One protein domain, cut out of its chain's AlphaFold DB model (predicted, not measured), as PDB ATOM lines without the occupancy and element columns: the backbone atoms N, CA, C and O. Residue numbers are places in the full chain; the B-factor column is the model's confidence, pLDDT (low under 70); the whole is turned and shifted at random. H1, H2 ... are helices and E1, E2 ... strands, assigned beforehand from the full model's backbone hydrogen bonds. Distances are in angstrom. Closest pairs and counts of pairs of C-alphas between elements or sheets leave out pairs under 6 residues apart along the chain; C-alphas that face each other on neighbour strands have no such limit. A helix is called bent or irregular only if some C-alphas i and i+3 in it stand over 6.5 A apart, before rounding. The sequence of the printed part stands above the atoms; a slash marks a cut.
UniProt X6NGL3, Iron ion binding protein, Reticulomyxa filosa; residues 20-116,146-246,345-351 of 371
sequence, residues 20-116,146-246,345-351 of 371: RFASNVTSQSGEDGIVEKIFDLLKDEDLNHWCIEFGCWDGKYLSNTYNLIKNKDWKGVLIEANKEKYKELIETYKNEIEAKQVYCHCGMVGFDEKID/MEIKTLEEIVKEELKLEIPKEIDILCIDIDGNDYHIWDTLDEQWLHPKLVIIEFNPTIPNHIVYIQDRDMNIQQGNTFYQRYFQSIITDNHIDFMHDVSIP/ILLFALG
ATOM      1  N   ARG A  20     127.936 141.745 138.543       81.31
ATOM      2  CA  ARG A  20     126.665 142.421 138.885       81.31
ATOM      3  C   ARG A  20     126.763 143.945 139.030       81.31
ATOM      4  O   ARG A  20     125.724 144.596 139.031       81.31
ATOM      5  N   PHE A  21     127.970 144.490 139.158       86.00
ATOM      6  CA  PHE A  21     128.249 145.927 139.236       86.00
ATOM      7  C   PHE A  21     128.792 146.486 137.909       86.00
ATOM      8  O   PHE A  21     129.135 147.664 137.837       86.00
ATOM      9  N   ALA A  22     128.829 145.665 136.849       85.94
ATOM     10  CA  ALA A  22     129.226 146.073 135.507       85.94
ATOM     11  C   ALA A  22     128.415 147.284 135.023       85.94
ATOM     12  O   ALA A  22     127.199 147.199 134.829       85.94
ATOM     13  N   SER A  23     129.099 148.401 134.794       90.50
ATOM     14  CA  SER A  23     128.548 149.574 134.117       90.50
ATOM     15  C   SER A  23     129.664 150.339 133.409       90.50
ATOM     16  O   SER A  23     130.834 150.158 133.748       90.50
ATOM     17  N   ASN A  24     129.304 151.157 132.418       90.56
ATOM     18  CA  ASN A  24     130.242 151.908 131.588       90.56
ATOM     19  C   ASN A  24     129.906 153.403 131.689       90.56
ATOM     20  O   ASN A  24     128.767 153.801 131.427       90.56
ATOM     21  N   VAL A  25     130.905 154.224 131.996       94.44
ATOM     22  CA  VAL A  25     130.914 155.679 131.773       94.44
ATOM     23  C   VAL A  25     131.674 155.974 130.479       94.44
ATOM     24  O   VAL A  25     131.212 156.755 129.644       94.44
ATOM     25  N   THR A  26     132.806 155.295 130.295       93.38
ATOM     26  CA  THR A  26     133.669 155.352 129.106       93.38
ATOM     27  C   THR A  26     134.205 153.997 128.675       93.38
ATOM     28  O   THR A  26     134.480 153.836 127.486       93.38
ATOM     29  N   SER A  27     134.340 153.048 129.604       88.94
ATOM     30  CA  SER A  27     134.980 151.753 129.377       88.94
ATOM     31  C   SER A  27     134.179 150.839 128.426       88.94
ATOM     32  O   SER A  27     133.072 151.173 127.984       88.94
ATOM     33  N   GLN A  28     134.734 149.684 128.051       83.00
ATOM     34  CA  GLN A  28     134.217 148.852 126.956       83.00
ATOM     35  C   GLN A  28     133.123 147.849 127.364       83.00
ATOM     36  O   GLN A  28     132.116 147.722 126.663       83.00
ATOM     37  N   SER A  29     133.285 147.148 128.486       82.50
ATOM     38  CA  SER A  29     132.523 145.942 128.856       82.50
ATOM     39  C   SER A  29     132.111 145.874 130.338       82.50
ATOM     40  O   SER A  29     131.824 144.784 130.842       82.50
ATOM     41  N   GLY A  30     132.045 147.013 131.032       84.38
ATOM     42  CA  GLY A  30     131.542 147.132 132.411       84.38
ATOM     43  C   GLY A  30     132.606 147.404 133.478       84.38
ATOM     44  O   GLY A  30     132.323 147.284 134.669       84.38
ATOM     45  N   GLU A  31     133.823 147.721 133.051       87.00
ATOM     46  CA  GLU A  31     135.006 147.928 133.879       87.00
ATOM     47  C   GLU A  31     134.829 149.101 134.849       87.00
ATOM     48  O   GLU A  31     135.107 148.908 136.029       87.00
ATOM     49  N   ASP A  32     134.298 150.254 134.406       91.75
ATOM     50  CA  ASP A  32     134.085 151.442 135.258       91.75
ATOM     51  C   ASP A  32     133.387 151.074 136.582       91.75
ATOM     52  O   ASP A  32     133.964 151.222 137.660       91.75
ATOM     53  N   GLY A  33     132.172 150.514 136.517       90.75
ATOM     54  CA  GLY A  33     131.394 150.156 137.712       90.75
ATOM     55  C   GLY A  33     132.004 149.040 138.574       90.75
ATOM     56  O   GLY A  33     131.642 148.876 139.742       90.75
ATOM     57  N   ILE A  34     132.956 148.277 138.032       87.75
ATOM     58  CA  ILE A  34     133.629 147.187 138.747       87.75
ATOM     59  C   ILE A  34     134.917 147.661 139.412       87.75
ATOM     60  O   ILE A  34     135.180 147.273 140.549       87.75
ATOM     61  N   VAL A  35     135.659 148.558 138.768       89.69
ATOM     62  CA  VAL A  35     136.739 149.333 139.386       89.69
ATOM     63  C   VAL A  35     136.192 150.103 140.595       89.69
ATOM     64  O   VAL A  35     136.746 150.007 141.689       89.69
ATOM     65  N   GLU A  36     135.032 150.754 140.450       90.25
ATOM     66  CA  GLU A  36     134.311 151.369 141.574       90.25
ATOM     67  C   GLU A  36     133.992 150.359 142.686       90.25
ATOM     68  O   GLU A  36     134.304 150.600 143.854       90.25
ATOM     69  N   LYS A  37     133.444 149.186 142.342       89.38
ATOM     70  CA  LYS A  37     133.123 148.139 143.324       89.38
ATOM     71  C   LYS A  37     134.359 147.546 144.013       89.38
ATOM     72  O   LYS A  37     134.246 147.081 145.146       89.38
ATOM     73  N   ILE A  38     135.523 147.540 143.370       86.62
ATOM     74  CA  ILE A  38     136.785 147.104 143.982       86.62
ATOM     75  C   ILE A  38     137.235 148.129 145.030       86.62
ATOM     76  O   ILE A  38     137.557 147.743 146.154       86.62
ATOM     77  N   PHE A  39     137.178 149.426 144.722       86.56
ATOM     78  CA  PHE A  39     137.571 150.480 145.664       86.56
ATOM     79  C   PHE A  39     136.587 150.668 146.827       86.56
ATOM     80  O   PHE A  39     137.030 150.831 147.963       86.56
ATOM     81  N   ASP A  40     135.285 150.466 146.610       86.06
ATOM     82  CA  ASP A  40     134.284 150.305 147.682       86.06
ATOM     83  C   ASP A  40     134.666 149.232 148.730       86.06
ATOM     84  O   ASP A  40     134.190 149.270 149.865       86.06
ATOM     85  N   LEU A  41     135.444 148.215 148.330       84.81
ATOM     86  CA  LEU A  41     135.817 147.066 149.166       84.81
ATOM     87  C   LEU A  41     137.234 147.178 149.739       84.81
ATOM     88  O   LEU A  41     137.488 146.632 150.812       84.81
ATOM     89  N   LEU A  42     138.134 147.884 149.049       80.44
ATOM     90  CA  LEU A  42     139.450 148.260 149.572       80.44
ATOM     91  C   LEU A  42     139.372 149.427 150.571       80.44
ATOM     92  O   LEU A  42     140.220 149.487 151.450       80.44
ATOM     93  N   LYS A  43     138.310 150.248 150.495       76.44
ATOM     94  CA  LYS A  43     138.116 151.556 151.151       76.44
ATOM     95  C   LYS A  43     139.015 152.659 150.596       76.44
ATOM     96  O   LYS A  43     140.142 152.419 150.192       76.44
ATOM     97  N   ASP A  44     138.526 153.890 150.716       76.19
ATOM     98  CA  ASP A  44     139.224 155.109 150.298       76.19
ATOM     99  C   ASP A  44     140.471 155.433 151.148       76.19
ATOM    100  O   ASP A  44     141.452 155.951 150.632       76.19
ATOM    101  N   GLU A  45     140.475 155.060 152.437       80.38
ATOM    102  CA  GLU A  45     141.609 155.287 153.358       80.38
ATOM    103  C   GLU A  45     142.868 154.458 153.031       80.38
ATOM    104  O   GLU A  45     143.945 154.752 153.546       80.38
ATOM    105  N   ASP A  46     142.739 153.450 152.163       80.25
ATOM    106  CA  ASP A  46     143.824 152.589 151.682       80.25
ATOM    107  C   ASP A  46     144.287 152.961 150.244       80.25
ATOM    108  O   ASP A  46     145.107 152.236 149.664       80.25
ATOM    109  N   LEU A  47     143.795 154.070 149.658       87.88
ATOM    110  CA  LEU A  47     144.087 154.522 148.281       87.88
ATOM    111  C   LEU A  47     144.969 155.780 148.215       87.88
ATOM    112  O   LEU A  47     144.970 156.605 149.124       87.88
ATOM    113  N   ASN A  48     145.686 155.954 147.099       93.06
ATOM    114  CA  ASN A  48     146.464 157.166 146.790       93.06
ATOM    115  C   ASN A  48     145.830 158.042 145.684       93.06
ATOM    116  O   ASN A  48     146.360 159.112 145.373       93.06
ATOM    117  N   HIS A  49     144.731 157.578 145.080       95.81
ATOM    118  CA  HIS A  49     144.034 158.154 143.920       95.81
ATOM    119  C   HIS A  49     144.935 158.375 142.691       95.81
ATOM    120  O   HIS A  49     144.810 159.377 141.982       95.81
ATOM    121  N   TRP A  50     145.837 157.426 142.417       97.62
ATOM    122  CA  TRP A  50     146.713 157.424 141.238       97.62
ATOM    123  C   TRP A  50     146.400 156.291 140.259       97.62
ATOM    124  O   TRP A  50     146.310 155.117 140.627       97.62
ATOM    125  N   CYS A  51     146.348 156.645 138.977       97.88
ATOM    126  CA  CYS A  51     146.228 155.715 137.860       97.88
ATOM    127  C   CYS A  51     147.283 155.981 136.773       97.88
ATOM    128  O   CYS A  51     147.778 157.099 136.607       97.88
ATOM    129  N   ILE A  52     147.626 154.935 136.025       98.19
ATOM    130  CA  ILE A  52     148.485 154.997 134.840       98.19
ATOM    131  C   ILE A  52     147.820 154.178 133.727       98.19
ATOM    132  O   ILE A  52     147.364 153.068 133.996       98.19
ATOM    133  N   GLU A  53     147.763 154.699 132.500       97.81
ATOM    134  CA  GLU A  53     147.161 154.021 131.338       97.81
ATOM    135  C   GLU A  53     148.066 154.131 130.100       97.81
ATOM    136  O   GLU A  53     148.435 155.231 129.673       97.81
ATOM    137  N   PHE A  54     148.447 152.982 129.538       95.94
ATOM    138  CA  PHE A  54     149.184 152.878 128.273       95.94
ATOM    139  C   PHE A  54     148.208 152.628 127.120       95.94
ATOM    140  O   PHE A  54     147.226 151.919 127.315       95.94
ATOM    141  N   GLY A  55     148.490 153.191 125.941       94.38
ATOM    142  CA  GLY A  55     147.611 153.093 124.767       94.38
ATOM    143  C   GLY A  55     146.273 153.801 124.968       94.38
ATOM    144  O   GLY A  55     145.249 153.392 124.428       94.38
ATOM    145  N   CYS A  56     146.266 154.872 125.768       95.62
ATOM    146  CA  CYS A  56     145.048 155.555 126.205       95.62
ATOM    147  C   CYS A  56     144.258 156.245 125.073       95.62
ATOM    148  O   CYS A  56     143.202 156.822 125.340       95.62
ATOM    149  N   TRP A  57     144.739 156.219 123.825       95.69
ATOM    150  CA  TRP A  57     144.060 156.722 122.632       95.69
ATOM    151  C   TRP A  57     143.765 158.232 122.726       95.69
ATOM    152  O   TRP A  57     144.677 159.029 122.935       95.69
ATOM    153  N   ASP A  58     142.508 158.658 122.572       97.50
ATOM    154  CA  ASP A  58     142.065 160.045 122.826       97.50
ATOM    155  C   ASP A  58     141.809 160.346 124.319       97.50
ATOM    156  O   ASP A  58     141.290 161.409 124.677       97.50
ATOM    157  N   GLY A  59     142.163 159.405 125.195       96.94
ATOM    158  CA  GLY A  59     142.035 159.498 126.641       96.94
ATOM    159  C   GLY A  59     140.632 159.251 127.183       96.94
ATOM    160  O   GLY A  59     140.423 159.433 128.382       96.94
ATOM    161  N   LYS A  60     139.662 158.905 126.326       97.38
ATOM    162  CA  LYS A  60     138.239 158.852 126.685       97.38
ATOM    163  C   LYS A  60     137.487 157.686 126.058       97.38
ATOM    164  O   LYS A  60     136.649 157.078 126.716       97.38
ATOM    165  N   TYR A  61     137.717 157.390 124.786       94.75
ATOM    166  CA  TYR A  61     137.052 156.292 124.099       94.75
ATOM    167  C   TYR A  61     137.597 154.959 124.620       94.75
ATOM    168  O   TYR A  61     138.748 154.626 124.363       94.75
ATOM    169  N   LEU A  62     136.762 154.206 125.347       92.19
ATOM    170  CA  LEU A  62     137.079 152.902 125.950       92.19
ATOM    171  C   LEU A  62     138.101 152.924 127.107       92.19
ATOM    172  O   LEU A  62     138.367 151.869 127.675       92.19
ATOM    173  N   SER A  63     138.596 154.102 127.509       94.94
ATOM    174  CA  SER A  63     139.508 154.271 128.654       94.94
ATOM    175  C   SER A  63     138.912 153.724 129.955       94.94
ATOM    176  O   SER A  63     137.749 153.989 130.287       94.94
ATOM    177  N   ASN A  64     139.753 153.022 130.718       93.31
ATOM    178  CA  ASN A  64     139.453 152.488 132.046       93.31
ATOM    179  C   ASN A  64     139.810 153.474 133.178       93.31
ATOM    180  O   ASN A  64     139.550 153.183 134.346       93.31
ATOM    181  N   THR A  65     140.408 154.631 132.862       97.00
ATOM    182  CA  THR A  65     140.812 155.650 133.853       97.00
ATOM    183  C   THR A  65     140.022 156.960 133.772       97.00
ATOM    184  O   THR A  65     139.915 157.661 134.781       97.00
ATOM    185  N   TYR A  66     139.397 157.278 132.630       97.94
ATOM    186  CA  TYR A  66     138.705 158.558 132.408       97.94
ATOM    187  C   TYR A  66     137.672 158.908 133.488       97.94
ATOM    188  O   TYR A  66     137.651 160.045 133.962       97.94
ATOM    189  N   ASN A  67     136.834 157.955 133.914       97.00
ATOM    190  CA  ASN A  67     135.832 158.187 134.962       97.00
ATOM    191  C   ASN A  67     136.478 158.608 136.296       97.00
ATOM    192  O   ASN A  67     135.995 159.520 136.963       97.00
ATOM    193  N   LEU A  68     137.600 157.983 136.660       96.75
ATOM    194  CA  LEU A  68     138.324 158.263 137.900       96.75
ATOM    195  C   LEU A  68     138.942 159.664 137.870       96.75
ATOM    196  O   LEU A  68     138.761 160.452 138.798       96.75
ATOM    197  N   ILE A  69     139.623 160.002 136.774       98.19
ATOM    198  CA  ILE A  69     140.285 161.300 136.613       98.19
ATOM    199  C   ILE A  69     139.240 162.424 136.565       98.19
ATOM    200  O   ILE A  69     139.301 163.372 137.345       98.19
ATOM    201  N   LYS A  70     138.243 162.314 135.677       97.25
ATOM    202  CA  LYS A  70     137.286 163.400 135.408       97.25
ATOM    203  C   LYS A  70     136.206 163.575 136.469       97.25
ATOM    204  O   LYS A  70     135.757 164.698 136.670       97.25
ATOM    205  N   ASN A  71     135.764 162.492 137.113       95.81
ATOM    206  CA  ASN A  71     134.625 162.533 138.036       95.81
ATOM    207  C   ASN A  71     135.014 162.275 139.502       95.81
ATOM    208  O   ASN A  71     134.150 162.414 140.369       95.81
ATOM    209  N   LYS A  72     136.268 161.886 139.793       95.00
ATOM    210  CA  LYS A  72     136.732 161.530 141.152       95.00
ATOM    211  C   LYS A  72     138.065 162.166 141.571       95.00
ATOM    212  O   LYS A  72     138.595 161.780 142.604       95.00
ATOM    213  N   ASP A  73     138.581 163.133 140.807       95.81
ATOM    214  CA  ASP A  73     139.810 163.900 141.109       95.81
ATOM    215  C   ASP A  73     141.111 163.060 141.153       95.81
ATOM    216  O   ASP A  73     142.109 163.437 141.767       95.81
ATOM    217  N   TRP A  74     141.130 161.904 140.475       97.56
ATOM    218  CA  TRP A  74     142.324 161.051 140.416       97.56
ATOM    219  C   TRP A  74     143.436 161.661 139.567       97.56
ATOM    220  O   TRP A  74     143.182 162.310 138.550       97.56
ATOM    221  N   LYS A  75     144.685 161.377 139.938       98.56
ATOM    222  CA  LYS A  75     145.875 161.756 139.168       98.56
ATOM    223  C   LYS A  75     146.241 160.674 138.162       98.56
ATOM    224  O   LYS A  75     146.127 159.482 138.453       98.56
ATOM    225  N   GLY A  76     146.671 161.100 136.977       98.19
ATOM    226  CA  GLY A  76     146.862 160.223 135.821       98.19
ATOM    227  C   GLY A  76     148.201 160.422 135.119       98.19
ATOM    228  O   GLY A  76     148.572 161.555 134.813       98.19
ATOM    229  N   VAL A  77     148.887 159.324 134.792       98.62
ATOM    230  CA  VAL A  77     149.908 159.301 133.727       98.62
ATOM    231  C   VAL A  77     149.322 158.576 132.517       98.62
ATOM    232  O   VAL A  77     148.982 157.398 132.609       98.62
ATOM    233  N   LEU A  78     149.192 159.278 131.394       98.62
ATOM    234  CA  LEU A  78     148.511 158.793 130.189       98.62
ATOM    235  C   LEU A  78     149.492 158.772 129.010       98.62
ATOM    236  O   LEU A  78     150.130 159.786 128.713       98.62
ATOM    237  N   ILE A  79     149.660 157.621 128.358       97.94
ATOM    238  CA  ILE A  79     150.713 157.428 127.350       97.94
ATOM    239  C   ILE A  79     150.117 156.922 126.035       97.94
ATOM    240  O   ILE A  79     149.525 155.845 125.996       97.94
ATOM    241  N   GLU A  80     150.321 157.679 124.952       96.94
ATOM    242  CA  GLU A  80     149.800 157.367 123.616       96.94
ATOM    243  C   GLU A  80     150.871 157.543 122.526       96.94
ATOM    244  O   GLU A  80     151.485 158.604 122.389       96.94
ATOM    245  N   ALA A  81     151.068 156.517 121.696       94.38
ATOM    246  CA  ALA A  81     152.070 156.519 120.630       94.38
ATOM    247  C   ALA A  81     151.591 157.243 119.354       94.38
ATOM    248  O   ALA A  81     152.381 157.856 118.629       94.38
ATOM    249  N   ASN A  82     150.297 157.195 119.044       94.75
ATOM    250  CA  ASN A  82     149.711 157.828 117.870       94.75
ATOM    251  C   ASN A  82     149.625 159.351 118.053       94.75
ATOM    252  O   ASN A  82     148.786 159.876 118.780       94.75
ATOM    253  N   LYS A  83     150.464 160.079 117.308       95.81
ATOM    254  CA  LYS A  83     150.591 161.545 117.372       95.81
ATOM    255  C   LYS A  83     149.313 162.329 117.085       95.81
ATOM    256  O   LYS A  83     149.240 163.483 117.496       95.81
ATOM    257  N   GLU A  84     148.335 161.765 116.380       96.75
ATOM    258  CA  GLU A  84     147.045 162.437 116.176       96.75
ATOM    259  C   GLU A  84     146.128 162.215 117.381       96.75
ATOM    260  O   GLU A  84     145.585 163.179 117.917       96.75
ATOM    261  N   LYS A  85     146.063 160.983 117.898       97.81
ATOM    262  CA  LYS A  85     145.280 160.667 119.100       97.81
ATOM    263  C   LYS A  85     145.839 161.305 120.366       97.81
ATOM    264  O   LYS A  85     145.068 161.810 121.169       97.81
ATOM    265  N   TYR A  86     147.156 161.466 120.456       97.94
ATOM    266  CA  TYR A  86     147.794 162.288 121.478       97.94
ATOM    267  C   TYR A  86     147.332 163.763 121.456       97.94
ATOM    268  O   TYR A  86     147.229 164.386 122.507       97.94
ATOM    269  N   LYS A  87     147.004 164.351 120.294       98.38
ATOM    270  CA  LYS A  87     146.434 165.718 120.256       98.38
ATOM    271  C   LYS A  87     145.008 165.736 120.797       98.38
ATOM    272  O   LYS A  87     144.647 166.668 121.509       98.38
ATOM    273  N   GLU A  88     144.221 164.711 120.475       98.56
ATOM    274  CA  GLU A  88     142.875 164.535 121.027       98.56
ATOM    275  C   GLU A  88     142.935 164.340 122.554       98.56
ATOM    276  O   GLU A  88     142.222 165.032 123.267       98.56
ATOM    277  N   LEU A  89     143.865 163.519 123.061       98.56
ATOM    278  CA  LEU A  89     144.164 163.325 124.488       98.56
ATOM    279  C   LEU A  89     144.491 164.640 125.219       98.56
ATOM    280  O   LEU A  89     143.970 164.889 126.308       98.56
ATOM    281  N   ILE A  90     145.341 165.487 124.628       98.62
ATOM    282  CA  ILE A  90     145.711 166.789 125.202       98.62
ATOM    283  C   ILE A  90     144.510 167.744 125.273       98.62
ATOM    284  O   ILE A  90     144.372 168.444 126.272       98.62
ATOM    285  N   GLU A  91     143.619 167.760 124.277       98.44
ATOM    286  CA  GLU A  91     142.379 168.550 124.360       98.44
ATOM    287  C   GLU A  91     141.386 167.930 125.365       98.44
ATOM    288  O   GLU A  91     140.804 168.649 126.177       98.44
ATOM    289  N   THR A  92     141.252 166.595 125.393       98.50
ATOM    290  CA  THR A  92     140.418 165.852 126.357       98.50
ATOM    291  C   THR A  92     140.767 166.207 127.803       98.50
ATOM    292  O   THR A  92     139.846 166.413 128.593       98.50
ATOM    293  N   TYR A  93     142.056 166.304 128.155       98.50
ATOM    294  CA  TYR A  93     142.542 166.567 129.522       98.50
ATOM    295  C   TYR A  93     143.141 167.959 129.746       98.50
ATOM    296  O   TYR A  93     143.876 168.171 130.709       98.50
ATOM    297  N   LYS A  94     142.848 168.926 128.874       98.44
ATOM    298  CA  LYS A  94     143.479 170.251 128.905       98.44
ATOM    299  C   LYS A  94     143.466 170.907 130.294       98.44
ATOM    300  O   LYS A  94     144.507 171.358 130.768       98.44
ATOM    301  N   ASN A  95     142.310 170.923 130.957       98.19
ATOM    302  CA  ASN A  95     142.146 171.550 132.271       98.19
ATOM    303  C   ASN A  95     142.949 170.817 133.357       98.19
ATOM    304  O   ASN A  95     143.538 171.444 134.231       98.19
ATOM    305  N   GLU A  96     142.980 169.488 133.298       98.56
ATOM    306  CA  GLU A  96     143.640 168.622 134.274       98.56
ATOM    307  C   GLU A  96     145.168 168.613 134.079       98.56
ATOM    308  O   GLU A  96     145.919 168.462 135.042       98.56
ATOM    309  N   ILE A  97     145.640 168.858 132.854       98.50
ATOM    310  CA  ILE A  97     147.048 169.133 132.533       98.50
ATOM    311  C   ILE A  97     147.448 170.523 133.052       98.50
ATOM    312  O   ILE A  97     148.467 170.653 133.732       98.50
ATOM    313  N   GLU A  98     146.635 171.558 132.804       98.12
ATOM    314  CA  GLU A  98     146.847 172.910 133.354       98.12
ATOM    315  C   GLU A  98     146.859 172.904 134.900       98.12
ATOM    316  O   GLU A  98     147.683 173.584 135.518       98.12
ATOM    317  N   ALA A  99     146.023 172.070 135.529       97.94
ATOM    318  CA  ALA A  99     145.971 171.852 136.979       97.94
ATOM    319  C   ALA A  99     147.065 170.913 137.537       97.94
ATOM    320  O   ALA A  99     147.185 170.784 138.757       97.94
ATOM    321  N   LYS A 100     147.878 170.269 136.684       97.50
ATOM    322  CA  LYS A 100     148.891 169.253 137.059       97.50
ATOM    323  C   LYS A 100     148.327 168.017 137.785       97.50
ATOM    324  O   LYS A 100     149.005 167.390 138.606       97.50
ATOM    325  N   GLN A 101     147.090 167.663 137.464       98.25
ATOM    326  CA  GLN A 101     146.439 166.408 137.835       98.25
ATOM    327  C   GLN A 101     146.801 165.290 136.839       98.25
ATOM    328  O   GLN A 101     147.011 164.146 137.244       98.25
ATOM    329  N   VAL A 102     146.916 165.623 135.547       98.62
ATOM    330  CA  VAL A 102     147.192 164.676 134.453       98.62
ATOM    331  C   VAL A 102     148.502 165.008 133.740       98.62
ATOM    332  O   VAL A 102     148.800 166.169 133.462       98.62
ATOM    333  N   TYR A 103     149.265 163.966 133.414       98.62
ATOM    334  CA  TYR A 103     150.568 164.037 132.760       98.62
ATOM    335  C   TYR A 103     150.562 163.133 131.524       98.62
ATOM    336  O   TYR A 103     150.482 161.911 131.644       98.62
ATOM    337  N   CYS A 104     150.644 163.728 130.334       98.31
ATOM    338  CA  CYS A 104     150.566 162.998 129.069       98.31
ATOM    339  C   CYS A 104     151.949 162.849 128.412       98.31
ATOM    340  O   CYS A 104     152.704 163.821 128.351       98.31
ATOM    341  N   HIS A 105     152.261 161.670 127.865       97.62
ATOM    342  CA  HIS A 105     153.466 161.434 127.053       97.62
ATOM    343  C   HIS A 105     153.124 160.886 125.657       97.62
ATOM    344  O   HIS A 105     152.256 160.025 125.518       97.62
ATOM    345  N   CYS A 106     153.825 161.374 124.623       96.62
ATOM    346  CA  CYS A 106     153.650 160.926 123.239       96.62
ATOM    347  C   CYS A 106     154.790 159.997 122.804       96.62
ATOM    348  O   CYS A 106     155.799 160.449 122.255       96.62
ATOM    349  N   GLY A 107     154.622 158.699 123.040       93.19
ATOM    350  CA  GLY A 107     155.652 157.694 122.795       93.19
ATOM    351  C   GLY A 107     155.140 156.276 123.020       93.19
ATOM    352  O   GLY A 107     154.000 156.075 123.433       93.19
ATOM    353  N   MET A 108     155.987 155.290 122.729       91.00
ATOM    354  CA  MET A 108     155.679 153.875 122.932       91.00
ATOM    355  C   MET A 108     156.339 153.384 124.223       91.00
ATOM    356  O   MET A 108     157.565 153.438 124.350       91.00
ATOM    357  N   VAL A 109     155.533 152.868 125.156       93.06
ATOM    358  CA  VAL A 109     156.047 152.155 126.333       93.06
ATOM    359  C   VAL A 109     156.628 150.812 125.881       93.06
ATOM    360  O   VAL A 109     156.065 150.151 125.010       93.06
ATOM    361  N   GLY A 110     157.752 150.393 126.452       92.12
ATOM    362  CA  GLY A 110     158.386 149.116 126.134       92.12
ATOM    363  C   GLY A 110     159.544 148.771 127.065       92.12
ATOM    364  O   GLY A 110     159.559 149.160 128.228       92.12
ATOM    365  N   PHE A 111     160.507 148.017 126.537       87.44
ATOM    366  CA  PHE A 111     161.623 147.411 127.273       87.44
ATOM    367  C   PHE A 111     162.886 147.320 126.395       87.44
ATOM    368  O   PHE A 111     162.783 147.330 125.165       87.44
ATOM    369  N   ASP A 112     164.076 147.139 126.987       76.00
ATOM    370  CA  ASP A 112     165.273 146.765 126.210       76.00
ATOM    371  C   ASP A 112     165.183 145.283 125.780       76.00
ATOM    372  O   ASP A 112     164.865 144.395 126.577       76.00
ATOM    373  N   GLU A 113     165.513 144.989 124.516       62.22
ATOM    374  CA  GLU A 113     165.688 143.620 123.998       62.22
ATOM    375  C   GLU A 113     166.816 142.851 124.727       62.22
ATOM    376  O   GLU A 113     166.900 141.626 124.614       62.22
ATOM    377  N   LYS A 114     167.729 143.546 125.425       52.06
ATOM    378  CA  LYS A 114     168.998 142.971 125.916       52.06
ATOM    379  C   LYS A 114     169.015 142.521 127.378       52.06
ATOM    380  O   LYS A 114     169.846 141.675 127.707       52.06
ATOM    381  N   ILE A 115     168.190 143.104 128.252       48.47
ATOM    382  CA  ILE A 115     168.457 143.090 129.704       48.47
ATOM    383  C   ILE A 115     167.597 142.062 130.459       48.47
ATOM    384  O   ILE A 115     168.147 141.198 131.147       48.47
ATOM    385  N   ASP A 116     166.271 142.077 130.311       49.16
ATOM    386  CA  ASP A 116     165.381 141.434 131.299       49.16
ATOM    387  C   ASP A 116     165.052 139.962 131.018       49.16
ATOM    388  O   ASP A 116     163.896 139.549 130.976       49.16
ATOM    389  N   MET A 146     160.400 156.864 116.564       66.38
ATOM    390  CA  MET A 146     159.698 156.852 117.837       66.38
ATOM    391  C   MET A 146     160.598 156.110 118.813       66.38
ATOM    392  O   MET A 146     160.909 154.940 118.603       66.38
ATOM    393  N   GLU A 147     161.081 156.826 119.820       79.00
ATOM    394  CA  GLU A 147     161.875 156.228 120.882       79.00
ATOM    395  C   GLU A 147     160.954 155.346 121.735       79.00
ATOM    396  O   GLU A 147     159.826 155.737 122.049       79.00
ATOM    397  N   ILE A 148     161.408 154.131 122.037       88.56
ATOM    398  CA  ILE A 148     160.715 153.201 122.930       88.56
ATOM    399  C   ILE A 148     161.372 153.363 124.293       88.56
ATOM    400  O   ILE A 148     162.598 153.272 124.378       88.56
ATOM    401  N   LYS A 149     160.572 153.599 125.332       91.62
ATOM    402  CA  LYS A 149     161.054 153.831 126.698       91.62
ATOM    403  C   LYS A 149     160.293 152.973 127.700       91.62
ATOM    404  O   LYS A 149     159.119 152.663 127.500       91.62
ATOM    405  N   THR A 150     160.952 152.599 128.784       93.50
ATOM    406  CA  THR A 150     160.294 152.025 129.961       93.50
ATOM    407  C   THR A 150     159.390 153.065 130.627       93.50
ATOM    408  O   THR A 150     159.559 154.275 130.445       93.50
ATOM    409  N   LEU A 151     158.435 152.613 131.449       94.44
ATOM    410  CA  LEU A 151     157.613 153.534 132.238       94.44
ATOM    411  C   LEU A 151     158.469 154.412 133.174       94.44
ATOM    412  O   LEU A 151     158.157 155.585 133.366       94.44
ATOM    413  N   GLU A 152     159.556 153.870 133.729       94.06
ATOM    414  CA  GLU A 152     160.445 154.607 134.633       94.06
ATOM    415  C   GLU A 152     161.161 155.764 133.921       94.06
ATOM    416  O   GLU A 152     161.161 156.886 134.433       94.06
ATOM    417  N   GLU A 153     161.692 155.532 132.717       94.44
ATOM    418  CA  GLU A 153     162.303 156.574 131.879       94.44
ATOM    419  C   GLU A 153     161.275 157.644 131.470       94.44
ATOM    420  O   GLU A 153     161.559 158.840 131.555       94.44
ATOM    421  N   ILE A 154     160.050 157.251 131.095       95.62
ATOM    422  CA  ILE A 154     158.987 158.212 130.741       95.62
ATOM    423  C   ILE A 154     158.616 159.089 131.946       95.62
ATOM    424  O   ILE A 154     158.530 160.312 131.822       95.62
ATOM    425  N   VAL A 155     158.428 158.497 133.126       96.62
ATOM    426  CA  VAL A 155     158.057 159.244 134.338       96.62
ATOM    427  C   VAL A 155     159.191 160.169 134.797       96.62
ATOM    428  O   VAL A 155     158.939 161.338 135.096       96.62
ATOM    429  N   LYS A 156     160.442 159.691 134.815       95.69
ATOM    430  CA  LYS A 156     161.582 160.438 135.379       95.69
ATOM    431  C   LYS A 156     162.246 161.414 134.409       95.69
ATOM    432  O   LYS A 156     162.631 162.502 134.832       95.69
ATOM    433  N   GLU A 157     162.404 161.056 133.137       95.25
ATOM    434  CA  GLU A 157     163.196 161.844 132.180       95.25
ATOM    435  C   GLU A 157     162.329 162.762 131.313       95.25
ATOM    436  O   GLU A 157     162.656 163.940 131.141       95.25
ATOM    437  N   GLU A 158     161.212 162.239 130.801       95.88
ATOM    438  CA  GLU A 158     160.301 162.968 129.910       95.88
ATOM    439  C   GLU A 158     159.330 163.847 130.707       95.88
ATOM    440  O   GLU A 158     159.299 165.067 130.530       95.88
ATOM    441  N   LEU A 159     158.568 163.239 131.626       96.81
ATOM    442  CA  LEU A 159     157.566 163.927 132.449       96.81
ATOM    443  C   LEU A 159     158.173 164.646 133.663       96.81
ATOM    444  O   LEU A 159     157.580 165.607 134.155       96.81
ATOM    445  N   LYS A 160     159.356 164.211 134.120       97.06
ATOM    446  CA  LYS A 160     160.099 164.769 135.272       97.06
ATOM    447  C   LYS A 160     159.243 164.813 136.537       97.06
ATOM    448  O   LYS A 160     159.215 165.806 137.265       97.06
ATOM    449  N   LEU A 161     158.517 163.720 136.745       96.44
ATOM    450  CA  LEU A 161     157.475 163.559 137.742       96.44
ATOM    451  C   LEU A 161     157.922 162.589 138.838       96.44
ATOM    452  O   LEU A 161     158.446 161.512 138.563       96.44
ATOM    453  N   GLU A 162     157.645 162.948 140.087       94.00
ATOM    454  CA  GLU A 162     157.677 162.016 141.211       94.00
ATOM    455  C   GLU A 162     156.255 161.484 141.440       94.00
ATOM    456  O   GLU A 162     155.340 162.244 141.760       94.00
ATOM    457  N   ILE A 163     156.069 160.176 141.247       94.88
ATOM    458  CA  ILE A 163     154.831 159.446 141.558       94.88
ATOM    459  C   ILE A 163     155.012 158.655 142.864       94.88
ATOM    460  O   ILE A 163     156.142 158.262 143.177       94.88
ATOM    461  N   PRO A 164     153.944 158.389 143.641       94.00
ATOM    462  CA  PRO A 164     154.049 157.477 144.772       94.00
ATOM    463  C   PRO A 164     154.395 156.067 144.280       94.00
ATOM    464  O   PRO A 164     153.920 155.630 143.234       94.00
ATOM    465  N   LYS A 165     155.196 155.332 145.063       92.00
ATOM    466  CA  LYS A 165     155.502 153.925 144.767       92.00
ATOM    467  C   LYS A 165     154.229 153.078 144.697       92.00
ATOM    468  O   LYS A 165     154.099 152.242 143.810       92.00
ATOM    469  N   GLU A 166     153.315 153.260 145.646       91.75
ATOM    470  CA  GLU A 166     152.001 152.629 145.580       91.75
ATOM    471  C   GLU A 166     151.062 153.481 144.726       91.75
ATOM    472  O   GLU A 166     150.693 154.585 145.125       91.75
ATOM    473  N   ILE A 167     150.642 152.944 143.584       94.00
ATOM    474  CA  ILE A 167     149.541 153.489 142.779       94.00
ATOM    475  C   ILE A 167     148.341 152.551 142.865       94.00
ATOM    476  O   ILE A 167     148.472 151.381 143.228       94.00
ATOM    477  N   ASP A 168     147.160 153.042 142.526       93.69
ATOM    478  CA  ASP A 168     145.933 152.274 142.698       93.69
ATOM    479  C   ASP A 168     145.572 151.503 141.429       93.69
ATOM    480  O   ASP A 168     145.182 150.347 141.550       93.69
ATOM    481  N   ILE A 169     145.783 152.081 140.236       94.56
ATOM    482  CA  ILE A 169     145.613 151.396 138.938       94.56
ATOM    483  C   ILE A 169     146.861 151.483 138.063       94.56
ATOM    484  O   ILE A 169     147.369 152.574 137.806       94.56
ATOM    485  N   LEU A 170     147.238 150.348 137.475       94.12
ATOM    486  CA  LEU A 170     147.974 150.303 136.211       94.12
ATOM    487  C   LEU A 170     147.124 149.624 135.122       94.12
ATOM    488  O   LEU A 170     146.688 148.489 135.305       94.12
ATOM    489  N   CYS A 171     146.906 150.308 134.001       94.31
ATOM    490  CA  CYS A 171     146.198 149.820 132.820       94.31
ATOM    491  C   CYS A 171     147.182 149.684 131.641       94.31
ATOM    492  O   CYS A 171     147.883 150.640 131.300       94.31
ATOM    493  N   ILE A 172     147.264 148.488 131.055       92.00
ATOM    494  CA  ILE A 172     148.196 148.115 129.983       92.00
ATOM    495  C   ILE A 172     147.387 147.601 128.787       92.00
ATOM    496  O   ILE A 172     146.917 146.464 128.807       92.00
ATOM    497  N   ASP A 173     147.254 148.426 127.752       91.12
ATOM    498  CA  ASP A 173     146.600 148.073 126.489       91.12
ATOM    499  C   ASP A 173     147.460 148.590 125.322       91.12
ATOM    500  O   ASP A 173     147.455 149.780 125.017       91.12
ATOM    501  N   ILE A 174     148.318 147.739 124.744       89.19
ATOM    502  CA  ILE A 174     149.270 148.137 123.685       89.19
ATOM    503  C   ILE A 174     149.322 147.164 122.491       89.19
ATOM    504  O   ILE A 174     150.361 147.030 121.829       89.19
ATOM    505  N   ASP A 175     148.221 146.463 122.202       84.38
ATOM    506  CA  ASP A 175     148.089 145.527 121.070       84.38
ATOM    507  C   ASP A 175     149.161 144.393 121.037       84.38
ATOM    508  O   ASP A 175     149.558 143.908 119.967       84.38
ATOM    509  N   GLY A 176     149.640 143.914 122.197       85.06
ATOM    510  CA  GLY A 176     150.176 142.547 122.313       85.06
ATOM    511  C   GLY A 176     151.494 142.324 123.065       85.06
ATOM    512  O   GLY A 176     151.763 141.182 123.464       85.06
ATOM    513  N   ASN A 177     152.317 143.358 123.290       89.25
ATOM    514  CA  ASN A 177     153.545 143.254 124.109       89.25
ATOM    515  C   ASN A 177     153.286 143.426 125.623       89.25
ATOM    516  O   ASN A 177     154.226 143.458 126.415       89.25
ATOM    517  N   ASP A 178     152.019 143.468 126.025       88.06
ATOM    518  CA  ASP A 178     151.487 143.771 127.362       88.06
ATOM    519  C   ASP A 178     152.090 142.861 128.439       88.06
ATOM    520  O   ASP A 178     152.599 143.338 129.454       88.06
ATOM    521  N   TYR A 179     152.140 141.549 128.162       85.38
ATOM    522  CA  TYR A 179     152.827 140.575 129.016       85.38
ATOM    523  C   TYR A 179     154.290 140.961 129.254       85.38
ATOM    524  O   TYR A 179     154.757 140.885 130.384       85.38
ATOM    525  N   HIS A 180     155.024 141.342 128.204       86.69
ATOM    526  CA  HIS A 180     156.463 141.606 128.295       86.69
ATOM    527  C   HIS A 180     156.758 142.940 128.976       86.69
ATOM    528  O   HIS A 180     157.790 143.045 129.627       86.69
ATOM    529  N   ILE A 181     155.862 143.927 128.878       88.50
ATOM    530  CA  ILE A 181     155.956 145.154 129.680       88.50
ATOM    531  C   ILE A 181     155.716 144.829 131.156       88.50
ATOM    532  O   ILE A 181     156.545 145.190 131.989       88.50
ATOM    533  N   TRP A 182     154.660 144.073 131.482       86.94
ATOM    534  CA  TRP A 182     154.414 143.612 132.851       86.94
ATOM    535  C   TRP A 182     155.604 142.822 133.433       86.94
ATOM    536  O   TRP A 182     156.040 143.109 134.544       86.94
ATOM    537  N   ASP A 183     156.194 141.902 132.658       82.69
ATOM    538  CA  ASP A 183     157.382 141.090 133.010       82.69
ATOM    539  C   ASP A 183     158.651 141.939 133.295       82.69
ATOM    540  O   ASP A 183     159.658 141.400 133.755       82.69
ATOM    541  N   THR A 184     158.618 143.256 133.029       82.56
ATOM    542  CA  THR A 184     159.738 144.200 133.235       82.56
ATOM    543  C   THR A 184     159.523 145.269 134.305       82.56
ATOM    544  O   THR A 184     160.463 146.002 134.608       82.56
ATOM    545  N   LEU A 185     158.336 145.369 134.911       84.31
ATOM    546  CA  LEU A 185     158.086 146.351 135.970       84.31
ATOM    547  C   LEU A 185     158.864 145.982 137.243       84.31
ATOM    548  O   LEU A 185     158.708 144.885 137.777       84.31
ATOM    549  N   ASP A 186     159.697 146.894 137.755       83.38
ATOM    550  CA  ASP A 186     160.371 146.680 139.039       83.38
ATOM    551  C   ASP A 186     159.416 146.989 140.203       83.38
ATOM    552  O   ASP A 186     159.165 148.153 140.528       83.38
ATOM    553  N   GLU A 187     158.941 145.936 140.874       79.06
ATOM    554  CA  GLU A 187     158.145 145.988 142.113       79.06
ATOM    555  C   GLU A 187     158.824 146.807 143.235       79.06
ATOM    556  O   GLU A 187     158.183 147.249 144.198       79.06
ATOM    557  N   GLN A 188     160.141 147.032 143.153       82.62
ATOM    558  CA  GLN A 188     160.861 147.917 144.068       82.62
ATOM    559  C   GLN A 188     160.590 149.399 143.779       82.62
ATOM    560  O   GLN A 188     160.536 150.169 144.740       82.62
ATOM    561  N   TRP A 189     160.379 149.780 142.516       89.38
ATOM    562  CA  TRP A 189     160.087 151.153 142.094       89.38
ATOM    563  C   TRP A 189     158.587 151.467 142.108       89.38
ATOM    564  O   TRP A 189     158.193 152.468 142.708       89.38
ATOM    565  N   LEU A 190     157.759 150.607 141.507       89.75
ATOM    566  CA  LEU A 190     156.320 150.830 141.335       89.75
ATOM    567  C   LEU A 190     155.517 149.597 141.753       89.75
ATOM    568  O   LEU A 190     155.861 148.471 141.406       89.75
ATOM    569  N   HIS A 191     154.430 149.815 142.485       88.88
ATOM    570  CA  HIS A 191     153.590 148.758 143.026       88.88
ATOM    571  C   HIS A 191     152.089 149.119 142.898       88.88
ATOM    572  O   HIS A 191     151.540 149.799 143.771       88.88
ATOM    573  N   PRO A 192     151.397 148.673 141.835       88.81
ATOM    574  CA  PRO A 192     149.960 148.892 141.671       88.81
ATOM    575  C   PRO A 192     149.101 147.992 142.582       88.81
ATOM    576  O   PRO A 192     149.387 146.806 142.756       88.81
ATOM    577  N   LYS A 193     148.012 148.532 143.151       84.69
ATOM    578  CA  LYS A 193     147.033 147.763 143.954       84.69
ATOM    579  C   LYS A 193     146.083 146.941 143.067       84.69
ATOM    580  O   LYS A 193     145.841 145.766 143.356       84.69
ATOM    581  N   LEU A 194     145.578 147.562 142.000       85.38
ATOM    582  CA  LEU A 194     144.759 146.978 140.937       85.38
ATOM    583  C   LEU A 194     145.507 147.077 139.600       85.38
ATOM    584  O   LEU A 194     146.122 148.097 139.290       85.38
ATOM    585  N   VAL A 195     145.431 146.027 138.787       86.06
ATOM    586  CA  VAL A 195     146.026 146.008 137.445       86.06
ATOM    587  C   VAL A 195     145.006 145.526 136.413       86.06
ATOM    588  O   VAL A 195     144.238 144.594 136.675       86.06
ATOM    589  N   ILE A 196     145.010 146.172 135.249       86.56
ATOM    590  CA  ILE A 196     144.165 145.907 134.080       86.56
ATOM    591  C   ILE A 196     145.093 145.669 132.883       86.56
ATOM    592  O   ILE A 196     145.963 146.499 132.628       86.56
ATOM    593  N   ILE A 197     144.954 144.544 132.173       83.69
ATOM    594  CA  ILE A 197     145.838 144.186 131.043       83.69
ATOM    595  C   ILE A 197     145.030 143.596 129.880       83.69
ATOM    596  O   ILE A 197     144.207 142.703 130.113       83.69
ATOM    597  N   GLU A 198     145.284 144.052 128.648       79.44
ATOM    598  CA  GLU A 198     144.655 143.507 127.434       79.44
ATOM    599  C   GLU A 198     145.046 142.041 127.195       79.44
ATOM    600  O   GLU A 198     146.137 141.572 127.544       79.44
ATOM    601  N   PHE A 199     144.118 141.271 126.629       78.06
ATOM    602  CA  PHE A 199     144.389 139.906 126.198       78.06
ATOM    603  C   PHE A 199     143.608 139.587 124.929       78.06
ATOM    604  O   PHE A 199     142.434 139.922 124.802       78.06
ATOM    605  N   ASN A 200     144.225 138.827 124.024       81.06
ATOM    606  CA  ASN A 200     143.613 138.496 122.742       81.06
ATOM    607  C   ASN A 200     142.465 137.471 122.927       81.06
ATOM    608  O   ASN A 200     142.737 136.279 123.132       81.06
ATOM    609  N   PRO A 201     141.180 137.856 122.762       79.19
ATOM    610  CA  PRO A 201     140.039 136.996 123.086       79.19
ATOM    611  C   PRO A 201     139.803 135.889 122.045       79.19
ATOM    612  O   PRO A 201     138.914 135.048 122.208       79.19
ATOM    613  N   THR A 202     140.568 135.872 120.947       83.25
ATOM    614  CA  THR A 202     140.495 134.815 119.924       83.25
ATOM    615  C   THR A 202     141.318 133.575 120.279       83.25
ATOM    616  O   THR A 202     141.153 132.533 119.638       83.25
ATOM    617  N   ILE A 203     142.169 133.649 121.308       81.38
ATOM    618  CA  ILE A 203     142.951 132.510 121.792       81.38
ATOM    619  C   ILE A 203     142.131 131.765 122.867       81.38
ATOM    620  O   ILE A 203     141.605 132.402 123.779       81.38
ATOM    621  N   PRO A 204     141.963 130.429 122.787       79.94
ATOM    622  CA  PRO A 204     141.255 129.674 123.820       79.94
ATOM    623  C   PRO A 204     141.941 129.751 125.191       79.94
ATOM    624  O   PRO A 204     143.141 129.509 125.283       79.94
ATOM    625  N   ASN A 205     141.150 129.923 126.255       73.19
ATOM    626  CA  ASN A 205     141.562 129.947 127.671       73.19
ATOM    627  C   ASN A 205     142.551 128.845 128.120       73.19
ATOM    628  O   ASN A 205     143.258 129.019 129.107       73.19
ATOM    629  N   HIS A 206     142.559 127.693 127.442       74.12
ATOM    630  CA  HIS A 206     143.383 126.526 127.777       74.12
ATOM    631  C   HIS A 206     144.709 126.448 126.997       74.12
ATOM    632  O   HIS A 206     145.424 125.450 127.116       74.12
ATOM    633  N   ILE A 207     145.013 127.441 126.157       77.81
ATOM    634  CA  ILE A 207     146.250 127.527 125.379       77.81
ATOM    635  C   ILE A 207     147.114 128.638 125.968       77.81
ATOM    636  O   ILE A 207     146.736 129.802 125.912       77.81
ATOM    637  N   VAL A 208     148.317 128.292 126.430       78.25
ATOM    638  CA  VAL A 208     149.351 129.289 126.726       78.25
ATOM    639  C   VAL A 208     150.001 129.724 125.412       78.25
ATOM    640  O   VAL A 208     150.640 128.919 124.730       78.25
ATOM    641  N   TYR A 209     149.863 131.000 125.065       82.19
ATOM    642  CA  TYR A 209     150.552 131.641 123.949       82.19
ATOM    643  C   TYR A 209     151.080 133.009 124.379       82.19
ATOM    644  O   TYR A 209     150.352 133.824 124.936       82.19
ATOM    645  N   ILE A 210     152.351 133.278 124.093       82.56
ATOM    646  CA  ILE A 210     152.971 134.594 124.251       82.56
ATOM    647  C   ILE A 210     153.843 134.809 123.017       82.56
ATOM    648  O   ILE A 210     154.587 133.905 122.626       82.56
ATOM    649  N   GLN A 211     153.730 135.976 122.387       86.50
ATOM    650  CA  GLN A 211     154.557 136.351 121.241       86.50
ATOM    651  C   GLN A 211     156.063 136.382 121.584       86.50
ATOM    652  O   GLN A 211     156.435 136.637 122.731       86.50
ATOM    653  N   ASP A 212     156.944 136.136 120.598       86.88
ATOM    654  CA  ASP A 212     158.395 136.356 120.773       86.88
ATOM    655  C   ASP A 212     158.618 137.831 121.209       86.88
ATOM    656  O   ASP A 212     157.960 138.737 120.695       86.88
ATOM    657  N   ARG A 213     159.524 138.071 122.170       85.88
ATOM    658  CA  ARG A 213     159.754 139.389 122.793       85.88
ATOM    659  C   ARG A 213     160.488 140.350 121.844       85.88
ATOM    660  O   ARG A 213     161.713 140.421 121.849       85.88
ATOM    661  N   ASP A 214     159.730 141.056 121.012       86.75
ATOM    662  CA  ASP A 214     160.204 142.043 120.034       86.75
ATOM    663  C   ASP A 214     159.111 143.124 119.878       86.75
ATOM    664  O   ASP A 214     157.953 142.815 119.581       86.75
ATOM    665  N   MET A 215     159.455 144.402 120.088       88.62
ATOM    666  CA  MET A 215     158.490 145.516 120.026       88.62
ATOM    667  C   MET A 215     157.938 145.781 118.612       88.62
ATOM    668  O   MET A 215     157.015 146.572 118.445       88.62
ATOM    669  N   ASN A 216     158.457 145.096 117.586       87.12
ATOM    670  CA  ASN A 216     157.934 145.123 116.217       87.12
ATOM    671  C   ASN A 216     156.874 144.027 115.959       87.12
ATOM    672  O   ASN A 216     156.480 143.818 114.808       87.12
ATOM    673  N   ILE A 217     156.453 143.279 116.988       87.75
ATOM    674  CA  ILE A 217     155.464 142.197 116.893       87.75
ATOM    675  C   ILE A 217     154.180 142.587 117.638       87.75
ATOM    676  O   ILE A 217     154.217 142.960 118.804       87.75
ATOM    677  N   GLN A 218     153.043 142.436 116.955       88.62
ATOM    678  CA  GLN A 218     151.688 142.585 117.493       88.62
ATOM    679  C   GLN A 218     150.885 141.334 117.106       88.62
ATOM    680  O   GLN A 218     150.362 141.214 115.996       88.62
ATOM    681  N   GLN A 219     150.912 140.326 117.975       88.06
ATOM    682  CA  GLN A 219     150.200 139.044 117.837       88.06
ATOM    683  C   GLN A 219     149.382 138.702 119.096       88.06
ATOM    684  O   GLN A 219     148.509 137.829 119.049       88.06
ATOM    685  N   GLY A 220     149.620 139.415 120.199       85.50
ATOM    686  CA  GLY A 220     148.926 139.234 121.465       85.50
ATOM    687  C   GLY A 220     149.597 138.209 122.373       85.50
ATOM    688  O   GLY A 220     150.666 137.657 122.096       85.50
ATOM    689  N   ASN A 221     148.928 137.940 123.484       79.94
ATOM    690  CA  ASN A 221     149.361 136.985 124.491       79.94
ATOM    691  C   ASN A 221     148.137 136.432 125.256       79.94
ATOM    692  O   ASN A 221     147.015 136.919 125.099       79.94
ATOM    693  N   THR A 222     148.348 135.401 126.074       74.88
ATOM    694  CA  THR A 222     147.350 134.813 126.984       74.88
ATOM    695  C   THR A 222     147.775 135.027 128.434       74.88
ATOM    696  O   THR A 222     147.970 134.065 129.186       74.88
ATOM    697  N   PHE A 223     147.982 136.296 128.793       65.88
ATOM    698  CA  PHE A 223     148.573 136.779 130.042       65.88
ATOM    699  C   PHE A 223     148.276 135.912 131.281       65.88
ATOM    700  O   PHE A 223     149.173 135.411 131.963       65.88
ATOM    701  N   TYR A 224     146.985 135.699 131.534       60.28
ATOM    702  CA  TYR A 224     146.460 135.186 132.792       60.28
ATOM    703  C   TYR A 224     146.961 133.781 133.178       60.28
ATOM    704  O   TYR A 224     147.322 133.548 134.334       60.28
ATOM    705  N   GLN A 225     146.987 132.828 132.234       58.97
ATOM    706  CA  GLN A 225     147.142 131.402 132.571       58.97
ATOM    707  C   GLN A 225     148.524 131.073 133.167       58.97
ATOM    708  O   GLN A 225     148.673 130.088 133.887       58.97
ATOM    709  N   ARG A 226     149.540 131.899 132.890       55.62
ATOM    710  CA  ARG A 226     150.934 131.638 133.270       55.62
ATOM    711  C   ARG A 226     151.328 132.212 134.635       55.62
ATOM    712  O   ARG A 226     152.103 131.566 135.333       55.62
ATOM    713  N   TYR A 227     150.817 133.389 135.004       55.62
ATOM    714  CA  TYR A 227     151.195 134.062 136.255       55.62
ATOM    715  C   TYR A 227     150.272 133.732 137.438       55.62
ATOM    716  O   TYR A 227     150.763 133.578 138.551       55.62
ATOM    717  N   PHE A 228     148.956 133.590 137.240       52.81
ATOM    718  CA  PHE A 228     148.014 133.622 138.376       52.81
ATOM    719  C   PHE A 228     147.595 132.252 138.902       52.81
ATOM    720  O   PHE A 228     147.293 132.133 140.089       52.81
ATOM    721  N   GLN A 229     147.685 131.205 138.075       52.16
ATOM    722  CA  GLN A 229     147.381 129.828 138.480       52.16
ATOM    723  C   GLN A 229     148.336 129.289 139.568       52.16
ATOM    724  O   GLN A 229     147.984 128.363 140.296       52.16
ATOM    725  N   SER A 230     149.537 129.863 139.700       50.00
ATOM    726  CA  SER A 230     150.511 129.542 140.754       50.00
ATOM    727  C   SER A 230     150.359 130.393 142.022       50.00
ATOM    728  O   SER A 230     150.824 129.972 143.081       50.00
ATOM    729  N   ILE A 231     149.721 131.567 141.930       50.53
ATOM    730  CA  ILE A 231     149.593 132.529 143.035       50.53
ATOM    731  C   ILE A 231     148.255 132.350 143.767       50.53
ATOM    732  O   ILE A 231     148.234 132.356 144.996       50.53
ATOM    733  N   ILE A 232     147.140 132.158 143.049       51.59
ATOM    734  CA  ILE A 232     145.792 132.137 143.644       51.59
ATOM    735  C   ILE A 232     145.028 130.873 143.219       51.59
ATOM    736  O   ILE A 232     144.709 130.672 142.050       51.59
ATOM    737  N   THR A 233     144.685 130.027 144.193       51.47
ATOM    738  CA  THR A 233     144.163 128.663 143.965       51.47
ATOM    739  C   THR A 233     142.760 128.571 143.360       51.47
ATOM    740  O   THR A 233     142.403 127.509 142.862       51.47
ATOM    741  N   ASP A 234     141.972 129.648 143.415       56.00
ATOM    742  CA  ASP A 234     140.614 129.740 142.842       56.00
ATOM    743  C   ASP A 234     140.532 130.819 141.737       56.00
ATOM    744  O   ASP A 234     139.474 131.346 141.404       56.00
ATOM    745  N   ASN A 235     141.690 131.177 141.167       53.94
ATOM    746  CA  ASN A 235     141.828 132.128 140.067       53.94
ATOM    747  C   ASN A 235     142.196 131.351 138.790       53.94
ATOM    748  O   ASN A 235     143.320 131.414 138.288       53.94
ATOM    749  N   HIS A 236     141.243 130.554 138.297       61.34
ATOM    750  CA  HIS A 236     141.306 129.971 136.957       61.34
ATOM    751  C   HIS A 236     140.378 130.748 136.027       61.34
ATOM    752  O   HIS A 236     139.242 131.044 136.397       61.34
ATOM    753  N   ILE A 237     140.826 131.029 134.801       59.88
ATOM    754  CA  ILE A 237     140.098 131.913 133.883       59.88
ATOM    755  C   ILE A 237     138.689 131.375 133.596       59.88
ATOM    756  O   ILE A 237     137.727 132.125 133.696       59.88
ATOM    757  N   ASP A 238     138.545 130.056 133.422       59.84
ATOM    758  CA  ASP A 238     137.257 129.370 133.212       59.84
ATOM    759  C   ASP A 238     136.273 129.462 134.406       59.84
ATOM    760  O   ASP A 238     135.094 129.135 134.258       59.84
ATOM    761  N   PHE A 239     136.733 129.885 135.592       58.00
ATOM    762  CA  PHE A 239     135.895 130.143 136.774       58.00
ATOM    763  C   PHE A 239     135.585 131.631 136.996       58.00
ATOM    764  O   PHE A 239     134.700 131.942 137.795       58.00
ATOM    765  N   MET A 240     136.245 132.534 136.261       55.72
ATOM    766  CA  MET A 240     135.888 133.957 136.181       55.72
ATOM    767  C   MET A 240     135.095 134.305 134.912       55.72
ATOM    768  O   MET A 240     134.302 135.245 134.913       55.72
ATOM    769  N   HIS A 241     135.387 133.620 133.801       57.84
ATOM    770  CA  HIS A 241     135.237 134.194 132.468       57.84
ATOM    771  C   HIS A 241     135.116 133.131 131.358       57.84
ATOM    772  O   HIS A 241     135.946 132.233 131.229       57.84
ATOM    773  N   ASP A 242     134.101 133.268 130.503       57.56
ATOM    774  CA  ASP A 242     133.834 132.377 129.363       57.56
ATOM    775  C   ASP A 242     133.401 133.203 128.143       57.56
ATOM    776  O   ASP A 242     132.227 133.256 127.770       57.56
ATOM    777  N   VAL A 243     134.363 133.934 127.572       58.00
ATOM    778  CA  VAL A 243     134.141 134.825 126.414       58.00
ATOM    779  C   VAL A 243     135.063 134.535 125.239       58.00
ATOM    780  O   VAL A 243     134.981 135.229 124.229       58.00
ATOM    781  N   SER A 244     135.927 133.515 125.334       67.75
ATOM    782  CA  SER A 244     136.833 133.196 124.232       67.75
ATOM    783  C   SER A 244     136.036 132.951 122.942       67.75
ATOM    784  O   SER A 244     135.094 132.144 122.870       67.75
ATOM    785  N   ILE A 245     136.431 133.671 121.894       79.88
ATOM    786  CA  ILE A 245     135.845 133.637 120.550       79.88
ATOM    787  C   ILE A 245     136.814 132.980 119.551       79.88
ATOM    788  O   ILE A 245     137.133 133.579 118.519       79.88
ATOM    789  N   PRO A 246     137.303 131.748 119.810       85.38
ATOM    790  CA  PRO A 246     138.259 131.103 118.930       85.38
ATOM    791  C   PRO A 246     137.628 130.719 117.595       85.38
ATOM    792  O   PRO A 246     136.406 130.649 117.440       85.38
ATOM    793  N   ILE A 345     147.740 143.116 145.539       38.47
ATOM    794  CA  ILE A 345     147.448 142.506 144.223       38.47
ATOM    795  C   ILE A 345     146.043 141.909 144.012       38.47
ATOM    796  O   ILE A 345     145.775 140.744 144.310       38.47
ATOM    797  N   LEU A 346     145.198 142.676 143.309       39.00
ATOM    798  CA  LEU A 346     144.167 142.158 142.395       39.00
ATOM    799  C   LEU A 346     144.551 142.509 140.944       39.00
ATOM    800  O   LEU A 346     144.996 143.621 140.669       39.00
ATOM    801  N   LEU A 347     144.369 141.578 140.005       40.00
ATOM    802  CA  LEU A 347     144.770 141.736 138.601       40.00
ATOM    803  C   LEU A 347     143.740 141.071 137.686       40.00
ATOM    804  O   LEU A 347     143.448 139.880 137.831       40.00
ATOM    805  N   PHE A 348     143.203 141.848 136.747       44.88
ATOM    806  CA  PHE A 348     142.232 141.402 135.754       44.88
ATOM    807  C   PHE A 348     142.815 141.504 134.344       44.88
ATOM    808  O   PHE A 348     143.310 142.552 133.934       44.88
ATOM    809  N   ALA A 349     142.710 140.413 133.586       38.62
ATOM    810  CA  ALA A 349     142.887 140.454 132.141       38.62
ATOM    811  C   ALA A 349     141.540 140.857 131.516       38.62
ATOM    812  O   ALA A 349     140.563 140.115 131.654       38.62
ATOM    813  N   LEU A 350     141.479 142.030 130.888       45.22
ATOM    814  CA  LEU A 350     140.258 142.653 130.366       45.22
ATOM    815  C   LEU A 350     140.456 142.945 128.876       45.22
ATOM    816  O   LEU A 350     141.439 143.567 128.506       45.22
ATOM    817  N   GLY A 351     139.548 142.477 128.019       34.69
ATOM    818  CA  GLY A 351     139.692 142.617 126.568       34.69
ATOM    819  C   GLY A 351     138.426 142.204 125.822       34.69
ATOM    820  O   GLY A 351     138.087 141.020 125.762       34.69
TER     821      GLY A 351
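What this domain is: This is residues 20 to 116, 146 to 246 and 345 to 351 of the 371 residues of the protein "Iron ion binding protein" of Reticulomyxa filosa (UniProt X6NGL3). A twisted sheet of six parallel strands makes the core, with H1 over one face and, on the opposite face, the short helix H5 over the E3 end of the sheet and the short helix H6 beside the strands, over none of them, though only just. H3 and H4 lie at the E3 edge of the sheet, and H7 and H8 lie beyond the E6 edge, with a long loop, residues 198 to 222, leading from E5 to H7. The printed part has 205 residues, with eight named helices and six named strands in the order H1 E1 H2 E2 H3 H4 E3 H5 E4 H6 E5 H7 H8 E6 along the chain; the sheet's order is E3 E2 E1 E4 E5 E6. The class is mixed, helices and strands, with under half of the residues in named elements. The whole is compact and rounded, with a radius of gyration of the C-alphas of 16.4 A and spans of 47 by 42 by 32 A.

How they stand to each other: H1, residues 31 to 42, runs along E5, residues 191 to 197, at 24 degrees on the local plane, at a height over the sheet of 10.2 A. E1, residues 50 to 54, H2, residues 66 to 72, and E2, residues 75 to 79, form a strand-helix-strand unit, two parallel neighbour strands with a helix between, with a right-handed crossover; N 51 and O 75 are 2.9 A apart, within hydrogen-bond range. H1 and H2 are close but not clearly touching: their closest C-alphas, of Asp 32 and Asn 67, are 7.0 A apart. E2, H3, residues 85 to 92, H4, residues 94 to 98, and E3, residues 102 to 105, form another right-handed unit, with N 103 and O 76 2.9 A apart. H2, H3 and H4 only graze the sheet. H5, residues 151 to 158, runs across E3 at 89 degrees on the local plane, on the face opposite H1. E4, residues 166 to 172, H6, residues 178 to 182, and E5 form the third right-handed unit; N 194 and O 168 are 2.8 A apart. N 171 of E4 and O 52 of E1 are 2.8 A apart. H6 is on the same face as H5. H7, residues 223 to 227, only grazes the sheet; H8, residues 237 to 240, is not on it. E6, residues 346 to 349, is an edge strand; N 348 and O 195 of E5 are 2.9 A apart. Every O i to N i+4 pair is within hydrogen-bond range in H2 to H6, against 7 of 8 in H1 and 0 of 1 in H7, where 0 of 2 O i to N i+3 pairs are; H8 is too short for an i+4 pair.

Where its parts are: H1 begins at C-alpha 31, (135.006, 147.928, 133.879), and is 16.3 A long. E1 measures 14.0 A, E4 16.7 A and E5 15.0 A. H7 is only just irregular, with C-alphas 223 and 226 6.51 A apart. E6 ends at C-alpha 349, (142.887, 140.454, 132.141).

The domain as a whole: The two C-alphas farthest apart, of Glu 98 and His 206, are 46.8 A apart. Residues 117 to 145 and 247 to 344 are not printed, leaving C-alpha gaps of 21.2 A and 29.2 A. The links E1 to H2 and E5 to H7 are long. Mean pLDDT of the printed part is 84.4; it is under 70 at residues 113 to 116, 146, 223 to 244 and 345 to 351.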